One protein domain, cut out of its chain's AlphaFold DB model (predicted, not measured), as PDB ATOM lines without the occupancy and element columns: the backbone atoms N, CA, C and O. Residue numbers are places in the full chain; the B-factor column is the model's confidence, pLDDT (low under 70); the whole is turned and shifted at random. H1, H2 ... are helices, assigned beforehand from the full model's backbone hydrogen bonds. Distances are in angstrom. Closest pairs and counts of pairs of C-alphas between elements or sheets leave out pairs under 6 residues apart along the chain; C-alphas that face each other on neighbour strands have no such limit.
ATOM      1  N   ASP A  10     245.689 247.582 192.232       92.50
ATOM      2  CA  ASP A  10     244.334 247.036 192.261       92.50
ATOM      3  C   ASP A  10     243.882 246.767 193.697       92.50
ATOM      4  O   ASP A  10     242.729 247.040 194.033       92.50
ATOM      5  N   ASP A  11     244.792 246.315 194.570       94.19
ATOM      6  CA  ASP A  11     244.523 246.209 196.010       94.19
ATOM      7  C   ASP A  11     244.186 247.589 196.601       94.19
ATOM      8  O   ASP A  11     243.232 247.719 197.368       94.19
ATOM      9  N   TYR A  12     244.931 248.632 196.210       94.06
ATOM     10  CA  TYR A  12     244.677 250.009 196.647       94.06
ATOM     11  C   TYR A  12     243.303 250.508 196.190       94.06
ATOM     12  O   TYR A  12     242.525 251.007 197.005       94.06
ATOM     13  N   PHE A  13     242.976 250.326 194.909       94.06
ATOM     14  CA  PHE A  13     241.671 250.702 194.370       94.06
ATOM     15  C   PHE A  13     240.533 249.925 195.038       94.06
ATOM     16  O   PHE A  13     239.520 250.514 195.401       94.06
ATOM     17  N   SER A  14     240.705 248.621 195.249       94.75
ATOM     18  CA  SER A  14     239.686 247.776 195.879       94.75
ATOM     19  C   SER A  14     239.423 248.172 197.331       94.75
ATOM     20  O   SER A  14     238.294 248.057 197.798       94.75
ATOM     21  N   TYR A  15     240.453 248.634 198.045       94.50
ATOM     22  CA  TYR A  15     240.349 248.983 199.460       94.50
ATOM     23  C   TYR A  15     239.837 250.415 199.694       94.50
ATOM     24  O   TYR A  15     239.003 250.615 200.572       94.50
ATOM     25  N   PHE A  16     240.285 251.401 198.906       93.50
ATOM     26  CA  PHE A  16     239.920 252.818 199.097       93.50
ATOM     27  C   PHE A  16     238.910 253.366 198.077       93.50
ATOM     28  O   PHE A  16     238.361 254.443 198.284       93.50
ATOM     29  N   GLY A  17     238.660 252.671 196.963       91.25
ATOM     30  CA  GLY A  17     237.822 253.173 195.864       91.25
ATOM     31  C   GLY A  17     238.483 254.272 195.020       91.25
ATOM     32  O   GLY A  17     237.829 254.896 194.182       91.25
ATOM     33  N   GLU A  18     239.780 254.518 195.220       88.56
ATOM     34  CA  GLU A  18     240.531 255.596 194.577       88.56
ATOM     35  C   GLU A  18     241.589 255.051 193.619       88.56
ATOM     36  O   GLU A  18     242.324 254.115 193.931       88.56
ATOM     37  N   ASN A  19     241.688 255.651 192.431       86.62
ATOM     38  CA  ASN A  19     242.716 255.269 191.468       86.62
ATOM     39  C   ASN A  19     244.029 255.982 191.803       86.62
ATOM     40  O   ASN A  19     244.138 257.198 191.632       86.62
ATOM     41  N   LEU A  20     245.021 255.196 192.221       86.00
ATOM     42  CA  LEU A  20     246.353 255.659 192.592       86.00
ATOM     43  C   LEU A  20     247.047 256.456 191.471       86.00
ATOM     44  O   LEU A  20     247.782 257.393 191.767       86.00
ATOM     45  N   ALA A  21     246.770 256.153 190.197       86.00
ATOM     46  CA  ALA A  21     247.368 256.843 189.051       86.00
ATOM     47  C   ALA A  21     247.049 258.344 189.019       86.00
ATOM     48  O   ALA A  21     247.838 259.117 188.497       86.00
ATOM     49  N   LYS A  22     245.921 258.767 189.608       85.19
ATOM     50  CA  LYS A  22     245.495 260.178 189.635       85.19
ATOM     51  C   LYS A  22     246.437 261.087 190.429       85.19
ATOM     52  O   LYS A  22     246.344 262.301 190.297       85.19
ATOM     53  N   PHE A  23     247.288 260.509 191.272       81.56
ATOM     54  CA  PHE A  23     248.209 261.236 192.147       81.56
ATOM     55  C   PHE A  23     249.632 261.331 191.581       81.56
ATOM     56  O   PHE A  23     250.513 261.882 192.238       81.56
ATOM     57  N   PHE A  24     249.868 260.789 190.386       79.88
ATOM     58  CA  PHE A  24     251.145 260.874 189.686       79.88
ATOM     59  C   PHE A  24     250.934 261.617 188.372       79.88
ATOM     60  O   PHE A  24     249.935 261.390 187.690       79.88
ATOM     61  N   ASP A  25     251.876 262.489 188.017       69.44
ATOM     62  CA  ASP A  25     251.853 263.171 186.724       69.44
ATOM     63  C   ASP A  25     251.841 262.153 185.575       69.44
ATOM     64  O   ASP A  25     252.338 261.026 185.721       69.44
ATOM     65  N   GLU A  26     251.306 262.569 184.422       59.19
ATOM     66  CA  GLU A  26     251.367 261.828 183.159       59.19
ATOM     67  C   GLU A  26     252.832 261.676 182.710       59.19
ATOM     68  O   GLU A  26     253.336 262.383 181.844       59.19
ATOM     69  N   ASN A  27     253.560 260.759 183.343       56.34
ATOM     70  CA  ASN A  27     254.793 260.215 182.802       56.34
ATOM     71  C   ASN A  27     254.446 259.274 181.648       56.34
ATOM     72  O   ASN A  27     253.406 258.617 181.678       56.34
ATOM     73  N   ASP A  28     255.377 259.092 180.711       53.19
ATOM     74  CA  ASP A  28     255.245 258.124 179.608       53.19
ATOM     75  C   ASP A  28     255.015 256.672 180.090       53.19
ATOM     76  O   ASP A  28     254.651 255.797 179.304       53.19
ATOM     77  N   ASN A  29     255.209 256.391 181.389       61.41
ATOM     78  CA  ASN A  29     254.909 255.098 181.997       61.41
ATOM     79  C   ASN A  29     254.341 255.222 183.434       61.41
ATOM     80  O   ASN A  29     255.063 255.036 184.421       61.41
ATOM     81  N   PRO A  30     253.036 255.509 183.587       61.84
ATOM     82  CA  PRO A  30     252.403 255.723 184.894       61.84
ATOM     83  C   PRO A  30     252.325 254.439 185.735       61.84
ATOM     84  O   PRO A  30     252.326 254.491 186.966       61.84
ATOM     85  N   SER A  31     252.313 253.266 185.089       64.50
ATOM     86  CA  SER A  31     252.318 251.972 185.781       64.50
ATOM     87  C   SER A  31     253.636 251.736 186.526       64.50
ATOM     88  O   SER A  31     253.636 251.284 187.673       64.50
ATOM     89  N   ASP A  32     254.763 252.128 185.926       78.62
ATOM     90  CA  ASP A  32     256.071 252.057 186.582       78.62
ATOM     91  C   ASP A  32     256.178 253.032 187.764       78.62
ATOM     92  O   ASP A  32     256.755 252.672 188.793       78.62
ATOM     93  N   ALA A  33     255.577 254.224 187.666       81.69
ATOM     94  CA  ALA A  33     255.567 255.211 188.748       81.69
ATOM     95  C   ALA A  33     254.774 254.727 189.977       81.69
ATOM     96  O   ALA A  33     255.287 254.767 191.099       81.69
ATOM     97  N   MET A  34     253.566 254.188 189.772       87.31
ATOM     98  CA  MET A  34     252.757 253.616 190.855       87.31
ATOM     99  C   MET A  34     253.455 252.429 191.525       87.31
ATOM    100  O   MET A  34     253.521 252.353 192.753       87.31
ATOM    101  N   ASN A  35     254.024 251.516 190.732       87.88
ATOM    102  CA  ASN A  35     254.743 250.360 191.265       87.88
ATOM    103  C   ASN A  35     255.991 250.780 192.052       87.88
ATOM    104  O   ASN A  35     256.266 250.220 193.113       87.88
ATOM    105  N   ALA A  36     256.726 251.787 191.573       87.50
ATOM    106  CA  ALA A  36     257.863 252.346 192.295       87.50
ATOM    107  C   ALA A  36     257.438 252.981 193.628       87.50
ATOM    108  O   ALA A  36     258.114 252.790 194.644       87.50
ATOM    109  N   PHE A  37     256.308 253.695 193.650       90.19
ATOM    110  CA  PHE A  37     255.743 254.265 194.870       90.19
ATOM    111  C   PHE A  37     255.362 253.186 195.887       90.19
ATOM    112  O   PHE A  37     255.840 253.215 197.022       90.19
ATOM    113  N   LEU A  38     254.566 252.195 195.482       92.81
ATOM    114  CA  LEU A  38     254.142 251.113 196.371       92.81
ATOM    115  C   LEU A  38     255.341 250.309 196.889       92.81
ATOM    116  O   LEU A  38     255.434 250.043 198.086       92.81
ATOM    117  N   LEU A  39     256.323 250.016 196.031       93.00
ATOM    118  CA  LEU A  39     257.557 249.343 196.441       93.00
ATOM    119  C   LEU A  39     258.353 250.174 197.462       93.00
ATOM    120  O   LEU A  39     258.956 249.630 198.388       93.00
ATOM    121  N   ARG A  40     258.365 251.505 197.323       90.19
ATOM    122  CA  ARG A  40     258.983 252.405 198.305       90.19
ATOM    123  C   ARG A  40     258.250 252.356 199.645       90.19
ATOM    124  O   ARG A  40     258.933 252.320 200.670       90.19
ATOM    125  N   ILE A  41     256.916 252.312 199.656       93.06
ATOM    126  CA  ILE A  41     256.123 252.129 200.885       93.06
ATOM    127  C   ILE A  41     256.470 250.794 201.550       93.06
ATOM    128  O   ILE A  41     256.813 250.780 202.732       93.06
ATOM    129  N   GLU A  42     256.475 249.696 200.793       94.00
ATOM    130  CA  GLU A  42     256.837 248.363 201.292       94.00
ATOM    131  C   GLU A  42     258.228 248.349 201.928       94.00
ATOM    132  O   GLU A  42     258.382 247.948 203.081       94.00
ATOM    133  N   ASN A  43     259.239 248.847 201.211       91.50
ATOM    134  CA  ASN A  43     260.619 248.855 201.693       91.50
ATOM    135  C   ASN A  43     260.792 249.719 202.947       91.50
ATOM    136  O   ASN A  43     261.553 249.362 203.844       91.50
ATOM    137  N   ARG A  44     260.092 250.856 203.037       89.25
ATOM    138  CA  ARG A  44     260.175 251.748 204.202       89.25
ATOM    139  C   ARG A  44     259.462 251.183 205.413       89.25
ATOM    140  O   ARG A  44     260.000 251.265 206.514       89.25
ATOM    141  N   MET A  45     258.296 250.580 205.212       90.62
ATOM    142  CA  MET A  45     257.574 249.879 206.267       90.62
ATOM    143  C   MET A  45     258.383 248.693 206.784       90.62
ATOM    144  O   MET A  45     258.555 248.544 207.991       90.62
ATOM    145  N   GLU A  46     258.957 247.894 205.885       90.69
ATOM    146  CA  GLU A  46     259.858 246.796 206.235       90.69
ATOM    147  C   GLU A  46     261.081 247.302 207.018       90.69
ATOM    148  O   GLU A  46     261.366 246.792 208.100       90.69
ATOM    149  N   ALA A  47     261.756 248.355 206.546       87.75
ATOM    150  CA  ALA A  47     262.892 248.948 207.252       87.75
ATOM    151  C   ALA A  47     262.507 249.478 208.644       87.75
ATOM    152  O   ALA A  47     263.222 249.230 209.617       87.75
ATOM    153  N   PHE A  48     261.363 250.159 208.760       86.62
ATOM    154  CA  PHE A  48     260.848 250.662 210.034       86.62
ATOM    155  C   PHE A  48     260.618 249.518 211.024       86.62
ATOM    156  O   PHE A  48     261.077 249.582 212.166       86.62
ATOM    157  N   ILE A  49     259.913 248.471 210.592       87.50
ATOM    158  CA  ILE A  49     259.555 247.327 211.435       87.50
ATOM    159  C   ILE A  49     260.807 246.540 211.829       87.50
ATOM    160  O   ILE A  49     260.972 246.207 213.003       87.50
ATOM    161  N   ASN A  50     261.715 246.291 210.884       84.75
ATOM    162  CA  ASN A  50     262.976 245.607 211.157       84.75
ATOM    163  C   ASN A  50     263.789 246.370 212.219       84.75
ATOM    164  O   ASN A  50     264.319 245.753 213.143       84.75
ATOM    165  N   ALA A  51     263.838 247.705 212.130       82.88
ATOM    166  CA  ALA A  51     264.593 248.548 213.055       82.88
ATOM    167  C   ALA A  51     263.944 248.690 214.445       82.88
ATOM    168  O   ALA A  51     264.657 248.765 215.442       82.88
ATOM    169  N   ARG A  52     262.607 248.762 214.529       80.81
ATOM    170  CA  ARG A  52     261.896 249.135 215.772       80.81
ATOM    171  C   ARG A  52     261.132 247.995 216.441       80.81
ATOM    172  O   ARG A  52     260.910 248.044 217.646       80.81
ATOM    173  N   CYS A  53     260.732 246.975 215.689       80.00
ATOM    174  CA  CYS A  53     259.935 245.857 216.196       80.00
ATOM    175  C   CYS A  53     260.745 244.557 216.323       80.00
ATOM    176  O   CYS A  53     260.201 243.560 216.789       80.00
ATOM    177  N   PHE A  54     262.025 244.549 215.922       76.62
ATOM    178  CA  PHE A  54     262.899 243.364 215.933       76.62
ATOM    179  C   PHE A  54     262.293 242.157 215.187       76.62
ATOM    180  O   PHE A  54     262.511 241.000 215.550       76.62
ATOM    181  N   LYS A  55     261.499 242.421 214.145       79.44
ATOM    182  CA  LYS A  55     260.883 241.406 213.281       79.44
ATOM    183  C   LYS A  55     261.469 241.542 211.892       79.44
ATOM    184  O   LYS A  55     261.348 242.613 211.326       79.44
ATOM    185  N   ASN A  56     262.054 240.475 211.347       84.75
ATOM    186  CA  ASN A  56     262.453 240.428 209.940       84.75
ATOM    187  C   ASN A  56     261.230 240.062 209.093       84.75
ATOM    188  O   ASN A  56     260.853 238.890 209.044       84.75
ATOM    189  N   ILE A  57     260.608 241.051 208.449       85.56
ATOM    190  CA  ILE A  57     259.379 240.831 207.672       85.56
ATOM    191  C   ILE A  57     259.578 239.804 206.556       85.56
ATOM    192  O   ILE A  57     258.756 238.900 206.435       85.56
ATOM    193  N   GLY A  58     260.669 239.873 205.789       83.31
ATOM    194  CA  GLY A  58     260.946 238.904 204.726       83.31
ATOM    195  C   GLY A  58     260.974 237.447 205.212       83.31
ATOM    196  O   GLY A  58     260.442 236.559 204.540       83.31
ATOM    197  N   ALA A  59     261.539 237.193 206.396       83.50
ATOM    198  CA  ALA A  59     261.526 235.869 207.016       83.50
ATOM    199  C   ALA A  59     260.147 235.516 207.600       83.50
ATOM    200  O   ALA A  59     259.648 234.407 207.396       83.50
ATOM    201  N   CYS A  60     259.514 236.463 208.295       85.00
ATOM    202  CA  CYS A  60     258.222 236.275 208.945       85.00
ATOM    203  C   CYS A  60     257.077 236.043 207.948       85.00
ATOM    204  O   CYS A  60     256.188 235.244 208.221       85.00
ATOM    205  N   TRP A  61     257.125 236.660 206.767       88.19
ATOM    206  CA  TRP A  61     256.085 236.548 205.743       88.19
ATOM    207  C   TRP A  61     255.781 235.099 205.343       88.19
ATOM    208  O   TRP A  61     254.629 234.738 205.103       88.19
ATOM    209  N   ARG A  62     256.813 234.247 205.305       88.12
ATOM    210  CA  ARG A  62     256.685 232.826 204.937       88.12
ATOM    211  C   ARG A  62     255.896 232.014 205.959       88.12
ATOM    212  O   ARG A  62     255.303 231.007 205.593       88.12
ATOM    213  N   VAL A  63     255.912 232.445 207.217       88.94
ATOM    214  CA  VAL A  63     255.274 231.753 208.344       88.94
ATOM    215  C   VAL A  63     254.030 232.477 208.854       88.94
ATOM    216  O   VAL A  63     253.360 231.968 209.747       88.94
ATOM    217  N   PHE A  64     253.710 233.650 208.305       91.31
ATOM    218  CA  PHE A  64     252.477 234.354 208.627       91.31
ATOM    219  C   PHE A  64     251.255 233.532 208.230       91.31
ATOM    220  O   PHE A  64     251.186 232.973 207.129       91.31
ATOM    221  N   THR A  65     250.268 233.525 209.123       93.94
ATOM    222  CA  THR A  65     248.921 233.062 208.800       93.94
ATOM    223  C   THR A  65     248.296 233.982 207.754       93.94
ATOM    224  O   THR A  65     248.727 235.123 207.576       93.94
ATOM    225  N   ASP A  66     247.259 233.517 207.062       94.75
ATOM    226  CA  ASP A  66     246.583 234.347 206.059       94.75
ATOM    227  C   ASP A  66     245.979 235.608 206.685       94.75
ATOM    228  O   ASP A  66     246.111 236.691 206.121       94.75
ATOM    229  N   PHE A  67     245.477 235.498 207.919       94.19
ATOM    230  CA  PHE A  67     245.053 236.635 208.737       94.19
ATOM    231  C   PHE A  67     246.177 237.666 208.937       94.19
ATOM    232  O   PHE A  67     245.989 238.862 208.729       94.19
ATOM    233  N   GLN A  68     247.384 237.218 209.297       93.00
ATOM    234  CA  GLN A  68     248.532 238.113 209.469       93.00
ATOM    235  C   GLN A  68     248.964 238.747 208.144       93.00
ATOM    236  O   GLN A  68     249.254 239.939 208.091       93.00
ATOM    237  N   LYS A  69     248.979 237.977 207.051       94.69
ATOM    238  CA  LYS A  69     249.298 238.513 205.722       94.69
ATOM    239  C   LYS A  69     248.293 239.577 205.297       94.69
ATOM    240  O   LYS A  69     248.699 240.602 204.761       94.69
ATOM    241  N   GLU A  70     247.010 239.347 205.552       95.25
ATOM    242  CA  GLU A  70     245.938 240.285 205.241       95.25
ATOM    243  C   GLU A  70     246.093 241.596 206.018       95.25
ATOM    244  O   GLU A  70     246.170 242.661 205.408       95.25
ATOM    245  N   HIS A  71     246.237 241.532 207.343       95.38
ATOM    246  CA  HIS A  71     246.427 242.728 208.169       95.38
ATOM    247  C   HIS A  71     247.742 243.459 207.857       95.38
ATOM    248  O   HIS A  71     247.789 244.687 207.852       95.38
ATOM    249  N   TYR A  72     248.809 242.739 207.503       95.12
ATOM    250  CA  TYR A  72     250.033 243.381 207.026       95.12
ATOM    251  C   TYR A  72     249.821 244.126 205.700       95.12
ATOM    252  O   TYR A  72     250.266 245.264 205.564       95.12
ATOM    253  N   LYS A  73     249.104 243.534 204.736       96.12
ATOM    254  CA  LYS A  73     248.753 244.219 203.482       96.12
ATOM    255  C   LYS A  73     247.913 245.467 203.739       96.12
ATOM    256  O   LYS A  73     248.233 246.519 203.196       96.12
ATOM    257  N   ARG A  74     246.904 245.387 204.612       96.88
ATOM    258  CA  ARG A  74     246.092 246.548 205.015       96.88
ATOM    259  C   ARG A  74     246.949 247.644 205.641       96.88
ATOM    260  O   ARG A  74     246.811 248.801 205.269       96.88
ATOM    261  N   ALA A  75     247.911 247.291 206.497       95.81
ATOM    262  CA  ALA A  75     248.844 248.270 207.051       95.81
ATOM    263  C   ALA A  75     249.657 249.003 205.971       95.81
ATOM    264  O   ALA A  75     249.866 250.211 206.069       95.81
ATOM    265  N   LEU A  76     250.113 248.287 204.938       96.38
ATOM    266  CA  LEU A  76     250.817 248.893 203.806       96.38
ATOM    267  C   LEU A  76     249.901 249.815 202.990       96.38
ATOM    268  O   LEU A  76     250.338 250.891 202.590       96.38
ATOM    269  N   LEU A  77     248.641 249.423 202.777       96.38
ATOM    270  CA  LEU A  77     247.638 250.227 202.072       96.38
ATOM    271  C   LEU A  77     247.297 251.513 202.838       96.38
ATOM    272  O   LEU A  77     247.355 252.595 202.261       96.38
ATOM    273  N   GLU A  78     247.035 251.423 204.142       95.75
ATOM    274  CA  GLU A  78     246.802 252.580 205.024       95.75
ATOM    275  C   GLU A  78     247.998 253.538 205.044       95.75
ATOM    276  O   GLU A  78     247.832 254.760 205.072       95.75
ATOM    277  N   GLN A  79     249.218 252.998 205.000       94.12
ATOM    278  CA  GLN A  79     250.417 253.820 204.901       94.12
ATOM    279  C   GLN A  79     250.550 254.480 203.525       94.12
ATOM    280  O   GLN A  79     250.915 255.652 203.449       94.12
ATOM    281  N   ALA A  80     250.255 253.756 202.444       93.38
ATOM    282  CA  ALA A  80     250.261 254.310 201.095       93.38
ATOM    283  C   ALA A  80     249.260 255.468 200.976       93.38
ATOM    284  O   ALA A  80     249.642 256.554 200.548       93.38
ATOM    285  N   TYR A  81     248.025 255.271 201.447       93.56
ATOM    286  CA  TYR A  81     246.985 256.301 201.469       93.56
ATOM    287  C   TYR A  81     247.434 257.545 202.236       93.56
ATOM    288  O   TYR A  81     247.325 258.668 201.740       93.56
ATOM    289  N   TYR A  82     248.011 257.342 203.423       91.44
ATOM    290  CA  TYR A  82     248.516 258.429 204.249       91.44
ATOM    291  C   TYR A  82     249.585 259.260 203.539       91.44
ATOM    292  O   TYR A  82     249.493 260.486 203.551       91.44
ATOM    293  N   VAL A  83     250.560 258.612 202.896       89.62
ATOM    294  CA  VAL A  83     251.642 259.310 202.184       89.62
ATOM    295  C   VAL A  83     251.123 260.042 200.945       89.62
ATOM    296  O   VAL A  83     251.588 261.145 200.671       89.62
ATOM    297  N   VAL A  84     250.146 259.482 200.225       89.06
ATOM    298  CA  VAL A  84     249.511 260.174 199.088       89.06
ATOM    299  C   VAL A  84     248.845 261.479 199.536       89.06
ATOM    300  O   VAL A  84     249.001 262.503 198.879       89.06
ATOM    301  N   HIS A  85     248.134 261.460 200.664       86.06
ATOM    302  CA  HIS A  85     247.299 262.587 201.089       86.06
ATOM    303  C   HIS A  85     248.023 263.619 201.958       86.06
ATOM    304  O   HIS A  85     247.616 264.777 202.001       86.06
ATOM    305  N   ASN A  86     249.075 263.212 202.667       81.81
ATOM    306  CA  ASN A  86     249.782 264.069 203.625       81.81
ATOM    307  C   ASN A  86     251.234 264.347 203.223       81.81
ATOM    308  O   ASN A  86     251.927 265.081 203.922       81.81
ATOM    309  N   GLY A  87     251.698 263.762 202.118       73.69
ATOM    310  CA  GLY A  87     253.100 263.787 201.740       73.69
ATOM    311  C   GLY A  87     253.948 262.810 202.553       73.69
ATOM    312  O   GLY A  87     253.523 262.177 203.525       73.69
ATOM    313  N   ASP A  88     255.191 262.659 202.119       68.50
ATOM    314  CA  ASP A  88     256.147 261.755 202.740       68.50
ATOM    315  C   ASP A  88     256.939 262.458 203.848       68.50
ATOM    316  O   ASP A  88     258.101 262.828 203.673       68.50
ATOM    317  N   LEU A  89     256.315 262.569 205.023       64.31
ATOM    318  CA  LEU A  89     256.883 263.243 206.200       64.31
ATOM    319  C   LEU A  89     258.210 262.642 206.693       64.31
ATOM    320  O   LEU A  89     258.899 263.239 207.515       64.31
ATOM    321  N   SER A  90     258.585 261.445 206.228       60.16
ATOM    322  CA  SER A  90     259.877 260.840 206.574       60.16
ATOM    323  C   SER A  90     261.059 261.420 205.791       60.16
ATOM    324  O   SER A  90     262.208 261.127 206.123       60.16
ATOM    325  N   VAL A  91     260.785 262.232 204.766       58.16
ATOM    326  CA  VAL A  91     261.786 262.947 203.958       58.16
ATOM    327  C   VAL A  91     261.841 264.435 204.319       58.16
ATOM    328  O   VAL A  91     262.830 265.096 204.004       58.16
ATOM    329  N   ASP A  92     260.837 264.950 205.031       54.72
ATOM    330  CA  ASP A  92     260.762 266.361 205.397       54.72
ATOM    331  C   ASP A  92     261.816 266.732 206.447       54.72
ATOM    332  O   ASP A  92     261.816 266.287 207.601       54.72
ATOM    333  N   SER A  93     262.747 267.584 206.027       46.91
ATOM    334  CA  SER A  93     263.819 268.114 206.856       46.91
ATOM    335  C   SER A  93     263.294 269.222 207.770       46.91
ATOM    336  O   SER A  93     263.451 270.395 207.454       46.91
ATOM    337  N   GLY A  94     262.675 268.868 208.901       50.91
ATOM    338  CA  GLY A  94     262.596 269.702 210.118       50.91
ATOM    339  C   GLY A  94     261.865 271.054 210.063       50.91
ATOM    340  O   GLY A  94     261.667 271.665 211.112       50.91
ATOM    341  N   TYR A  95     261.478 271.539 208.886       47.22
ATOM    342  CA  TYR A  95     260.960 272.882 208.677       47.22
ATOM    343  C   TYR A  95     259.523 272.793 208.174       47.22
ATOM    344  O   TYR A  95     259.285 272.363 207.050       47.22
ATOM    345  N   ASP A  96     258.575 273.179 209.029       53.78
ATOM    346  CA  ASP A  96     257.168 273.354 208.671       53.78
ATOM    347  C   ASP A  96     256.957 274.834 208.276       53.78
ATOM    348  O   ASP A  96     256.821 275.692 209.159       53.78
ATOM    349  N   PRO A  97     256.953 275.178 206.972       47.56
ATOM    350  CA  PRO A  97     256.809 276.561 206.521       47.56
ATOM    351  C   PRO A  97     255.423 277.150 206.820       47.56
ATOM    352  O   PRO A  97     255.266 278.366 206.762       47.56
ATOM    353  N   MET A  98     254.427 276.317 207.148       51.72
ATOM    354  CA  MET A  98     253.064 276.758 207.464       51.72
ATOM    355  C   MET A  98     252.910 277.146 208.936       51.72
ATOM    356  O   MET A  98     252.058 277.971 209.261       51.72
ATOM    357  N   LYS A  99     253.728 276.574 209.829       51.56
ATOM    358  CA  LYS A  99     253.670 276.846 211.276       51.56
ATOM    359  C   LYS A  99     254.820 277.693 211.811       51.56
ATOM    360  O   LYS A  99     254.718 278.178 212.932       51.56
ATOM    361  N   GLY A 100     255.892 277.891 211.041       47.34
ATOM    362  CA  GLY A 100     257.053 278.675 211.482       47.34
ATOM    363  C   GLY A 100     257.803 278.050 212.667       47.34
ATOM    364  O   GLY A 100     258.626 278.712 213.295       47.34
ATOM    365  N   GLU A 101     257.528 276.782 212.976       53.94
ATOM    366  CA  GLU A 101     258.149 276.041 214.068       53.94
ATOM    367  C   GLU A 101     259.136 275.015 213.508       53.94
ATOM    368  O   GLU A 101     258.820 274.242 212.597       53.94
ATOM    369  N   VAL A 102     260.335 274.964 214.101       56.16
ATOM    370  CA  VAL A 102     261.250 273.831 213.933       56.16
ATOM    371  C   VAL A 102     260.610 272.654 214.655       56.16
ATOM    372  O   VAL A 102     260.751 272.493 215.870       56.16
ATOM    373  N   SER A 103     259.841 271.859 213.916       56.69
ATOM    374  CA  SER A 103     259.215 270.663 214.466       56.69
ATOM    375  C   SER A 103     260.315 269.756 215.004       56.69
ATOM    376  O   SER A 103     261.218 269.346 214.273       56.69
ATOM    377  N   SER A 104     260.259 269.453 216.303       56.50
ATOM    378  CA  SER A 104     261.231 268.558 216.928       56.50
ATOM    379  C   SER A 104     261.296 267.240 216.148       56.50
ATOM    380  O   SER A 104     260.273 266.719 215.691       56.50
ATOM    381  N   VAL A 105     262.490 266.663 216.024       58.06
ATOM    382  CA  VAL A 105     262.683 265.377 215.333       58.06
ATOM    383  C   VAL A 105     261.723 264.310 215.883       58.06
ATOM    384  O   VAL A 105     261.174 263.517 215.123       58.06
ATOM    385  N   ASN A 106     261.425 264.355 217.185       53.66
ATOM    386  CA  ASN A 106     260.481 263.454 217.846       53.66
ATOM    387  C   ASN A 106     259.028 263.635 217.370       53.66
ATOM    388  O   ASN A 106     258.325 262.645 217.181       53.66
ATOM    389  N   SER A 107     258.573 264.872 217.146       58.09
ATOM    390  CA  SER A 107     257.219 265.150 216.632       58.09
ATOM    391  C   SER A 107     257.049 264.813 215.152       58.09
ATOM    392  O   SER A 107     255.946 264.487 214.726       58.09
ATOM    393  N   ILE A 108     258.130 264.865 214.370       60.53
ATOM    394  CA  ILE A 108     258.117 264.403 212.976       60.53
ATOM    395  C   ILE A 108     258.068 262.877 212.964       60.53
ATOM    396  O   ILE A 108     257.207 262.287 212.319       60.53
ATOM    397  N   GLN A 109     258.918 262.228 213.767       60.88
ATOM    398  CA  GLN A 109     258.957 260.770 213.876       60.88
ATOM    399  C   GLN A 109     257.634 260.152 214.340       60.88
ATOM    400  O   GLN A 109     257.296 259.060 213.884       60.88
ATOM    401  N   SER A 110     256.867 260.826 215.203       63.91
ATOM    402  CA  SER A 110     255.556 260.330 215.644       63.91
ATOM    403  C   SER A 110     254.471 260.398 214.563       63.91
ATOM    404  O   SER A 110     253.453 259.725 214.702       63.91
ATOM    405  N   ARG A 111     254.693 261.154 213.480       69.94
ATOM    406  CA  ARG A 111     253.769 261.299 212.343       69.94
ATOM    407  C   ARG A 111     254.186 260.503 211.106       69.94
ATOM    408  O   ARG A 111     253.476 260.508 210.114       69.94
ATOM    409  N   VAL A 112     255.317 259.797 211.149       78.56
ATOM    410  CA  VAL A 112     255.831 259.043 209.990       78.56
ATOM    411  C   VAL A 112     254.882 257.923 209.550       78.56
ATOM    412  O   VAL A 112     254.845 257.587 208.367       78.56
ATOM    413  N   LEU A 113     254.123 257.338 210.480       84.94
ATOM    414  CA  LEU A 113     253.181 256.261 210.187       84.94
ATOM    415  C   LEU A 113     251.735 256.687 210.412       84.94
ATOM    416  O   LEU A 113     251.416 257.340 211.404       84.94
ATOM    417  N   SER A 114     250.856 256.215 209.531       90.50
ATOM    418  CA  SER A 114     249.411 256.298 209.716       90.50
ATOM    419  C   SER A 114     248.988 255.585 211.000       90.50
ATOM    420  O   SER A 114     249.424 254.464 211.288       90.50
ATOM    421  N   GLN A 115     248.074 256.197 211.752       89.19
ATOM    422  CA  GLN A 115     247.507 255.566 212.941       89.19
ATOM    423  C   GLN A 115     246.741 254.281 212.594       89.19
ATOM    424  O   GLN A 115     246.794 253.315 213.361       89.19
ATOM    425  N   ASN A 116     246.089 254.237 211.428       92.62
ATOM    426  CA  ASN A 116     245.417 253.037 210.936       92.62
ATOM    427  C   ASN A 116     246.433 251.949 210.583       92.62
ATOM    428  O   ASN A 116     246.266 250.809 211.010       92.62
ATOM    429  N   ALA A 117     247.542 252.306 209.923       93.12
ATOM    430  CA  ALA A 117     248.616 251.353 209.642       93.12
ATOM    431  C   ALA A 117     249.181 250.743 210.936       93.12
ATOM    432  O   ALA A 117     249.394 249.536 211.019       93.12
ATOM    433  N   ILE A 118     249.358 251.551 211.987       91.38
ATOM    434  CA  ILE A 118     249.776 251.058 213.306       91.38
ATOM    435  C   ILE A 118     248.742 250.086 213.893       91.38
ATOM    436  O   ILE A 118     249.126 249.068 214.468       91.38
ATOM    437  N   ASN A 119     247.447 250.386 213.784       92.62
ATOM    438  CA  ASN A 119     246.389 249.513 214.296       92.62
ATOM    439  C   ASN A 119     246.385 248.162 213.570       92.62
ATOM    440  O   ASN A 119     246.374 247.124 214.225       92.62
ATOM    441  N   GLU A 120     246.515 248.167 212.245       94.56
ATOM    442  CA  GLU A 120     246.641 246.958 211.428       94.56
ATOM    443  C   GLU A 120     247.899 246.141 211.791       94.56
ATOM    444  O   GLU A 120     247.831 244.925 211.979       94.56
ATOM    445  N   LEU A 121     249.047 246.797 212.016       91.31
ATOM    446  CA  LEU A 121     250.269 246.116 212.467       91.31
ATOM    447  C   LEU A 121     250.147 245.515 213.877       91.31
ATOM    448  O   LEU A 121     250.773 244.484 214.152       91.31
ATOM    449  N   LYS A 122     249.370 246.139 214.773       90.75
ATOM    450  CA  LYS A 122     249.050 245.579 216.098       90.75
ATOM    451  C   LYS A 122     248.166 244.346 215.957       90.75
ATOM    452  O   LYS A 122     248.484 243.320 216.551       90.75
ATOM    453  N   THR A 123     247.121 244.414 215.133       89.25
ATOM    454  CA  THR A 123     246.234 243.275 214.848       89.25
ATOM    455  C   THR A 123     246.999 242.108 214.226       89.25
ATOM    456  O   THR A 123     246.793 240.954 214.592       89.25
ATOM    457  N   CYS A 124     247.975 242.402 213.365       88.44
ATOM    458  CA  CYS A 124     248.885 241.412 212.794       88.44
ATOM    459  C   CYS A 124     249.851 240.779 213.829       88.44
ATOM    460  O   CYS A 124     250.513 239.777 213.541       88.44
ATOM    461  N   GLY A 125     249.991 241.360 215.025       85.19
ATOM    462  CA  GLY A 125     250.949 240.924 216.050       85.19
ATOM    463  C   GLY A 125     252.414 241.257 215.729       85.19
ATOM    464  O   GLY A 125     253.328 240.716 216.360       85.19
TER     465      GLY A 125
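What this domain is: This is residues 10 to 125 of the 143 residues of an uncharacterized protein of Firmicutes bacterium (UniProt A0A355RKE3). Two long helices, H3 and H5, cross near their middles as an X, and the shorter H7 packs side by side along H5, running back the opposite way. H2 packs on residues 30 to 34 of H3 with H1 next to it, while a long loop, residues 87 to 104, reaches away beyond the last residues of H5 and leads to the small helix H6. The printed part has 116 residues with seven named helices, H1 to H7 in order along the chain, and no named strand; the class is all helix. The whole is compact, with a radius of gyration of the C-alphas of 15.4 A and spans of 46 by 37 by 21 A.

How they stand to each other: H3, residues 30 to 52, and H5, residues 66 to 86, are the hubs, touching three helices each. They touch through residues 38 to 45 of H3 and 76 to 80 of H5 alone; the closest C-alphas, of Ile 41 and Ala 80, are 6.3 A apart. They run opposite ways at a steep tilt of 67 degrees, only just short of about perpendicular. H7, residues 115 to 123, touches H5 at a shallow tilt of 9 degrees, opposite ways, with the closest C-alphas, of Ala 75 and Ala 117, 4.0 A apart. H1, residues 10 to 16, only just touches H5, with 3 pairs of C-alphas within 8 A and Leu 77 the one residue of H5 involved; the closest C-alphas, of Tyr 12 and Leu 77, are 6.2 A apart. H2, residues 20 to 23, touches H3 at residues 30 to 34 alone, with the closest C-alphas, of Ala 21 and Met 34, 6.5 A apart. H4, residues 57 to 60, only just touches H3, at residues 46 to 50 alone, with 3 pairs of C-alphas within 8 A; the closest, of Glu 46 and Ile 57, are 6.2 A apart. H6, residues 105 to 109, touches no helix. In H1, H3, H5, H6 and H7 every O i to N i+4 pair is within hydrogen-bond range; H2 and H4 are too short for such a pair, and each has its 1 O i to N i+3 pair within range.

Where its parts are: H3 is 33.0 A long from first to last C-alpha, from C-alpha 30 at (252.403, 255.723, 184.894) to C-alpha 52 at (261.896, 249.135, 215.772). H5 is 30.0 A long, H7 12.5 A and H1 10.0 A. H7 ends with C-alpha 123 at (246.234, 243.275, 214.848).

The domain as a whole: The two C-alphas farthest apart, of Val 63 and Gly 100, are 47.1 A apart. The printed part has no cut. The link from H5 to H6 is long, with 18 residues; in it residues 95 to 96 pair antiparallel with residues 101 to 102. The mean pLDDT of the printed part is 80.7, and 31 residues are under 70, namely 25 to 31 and 88 to 111.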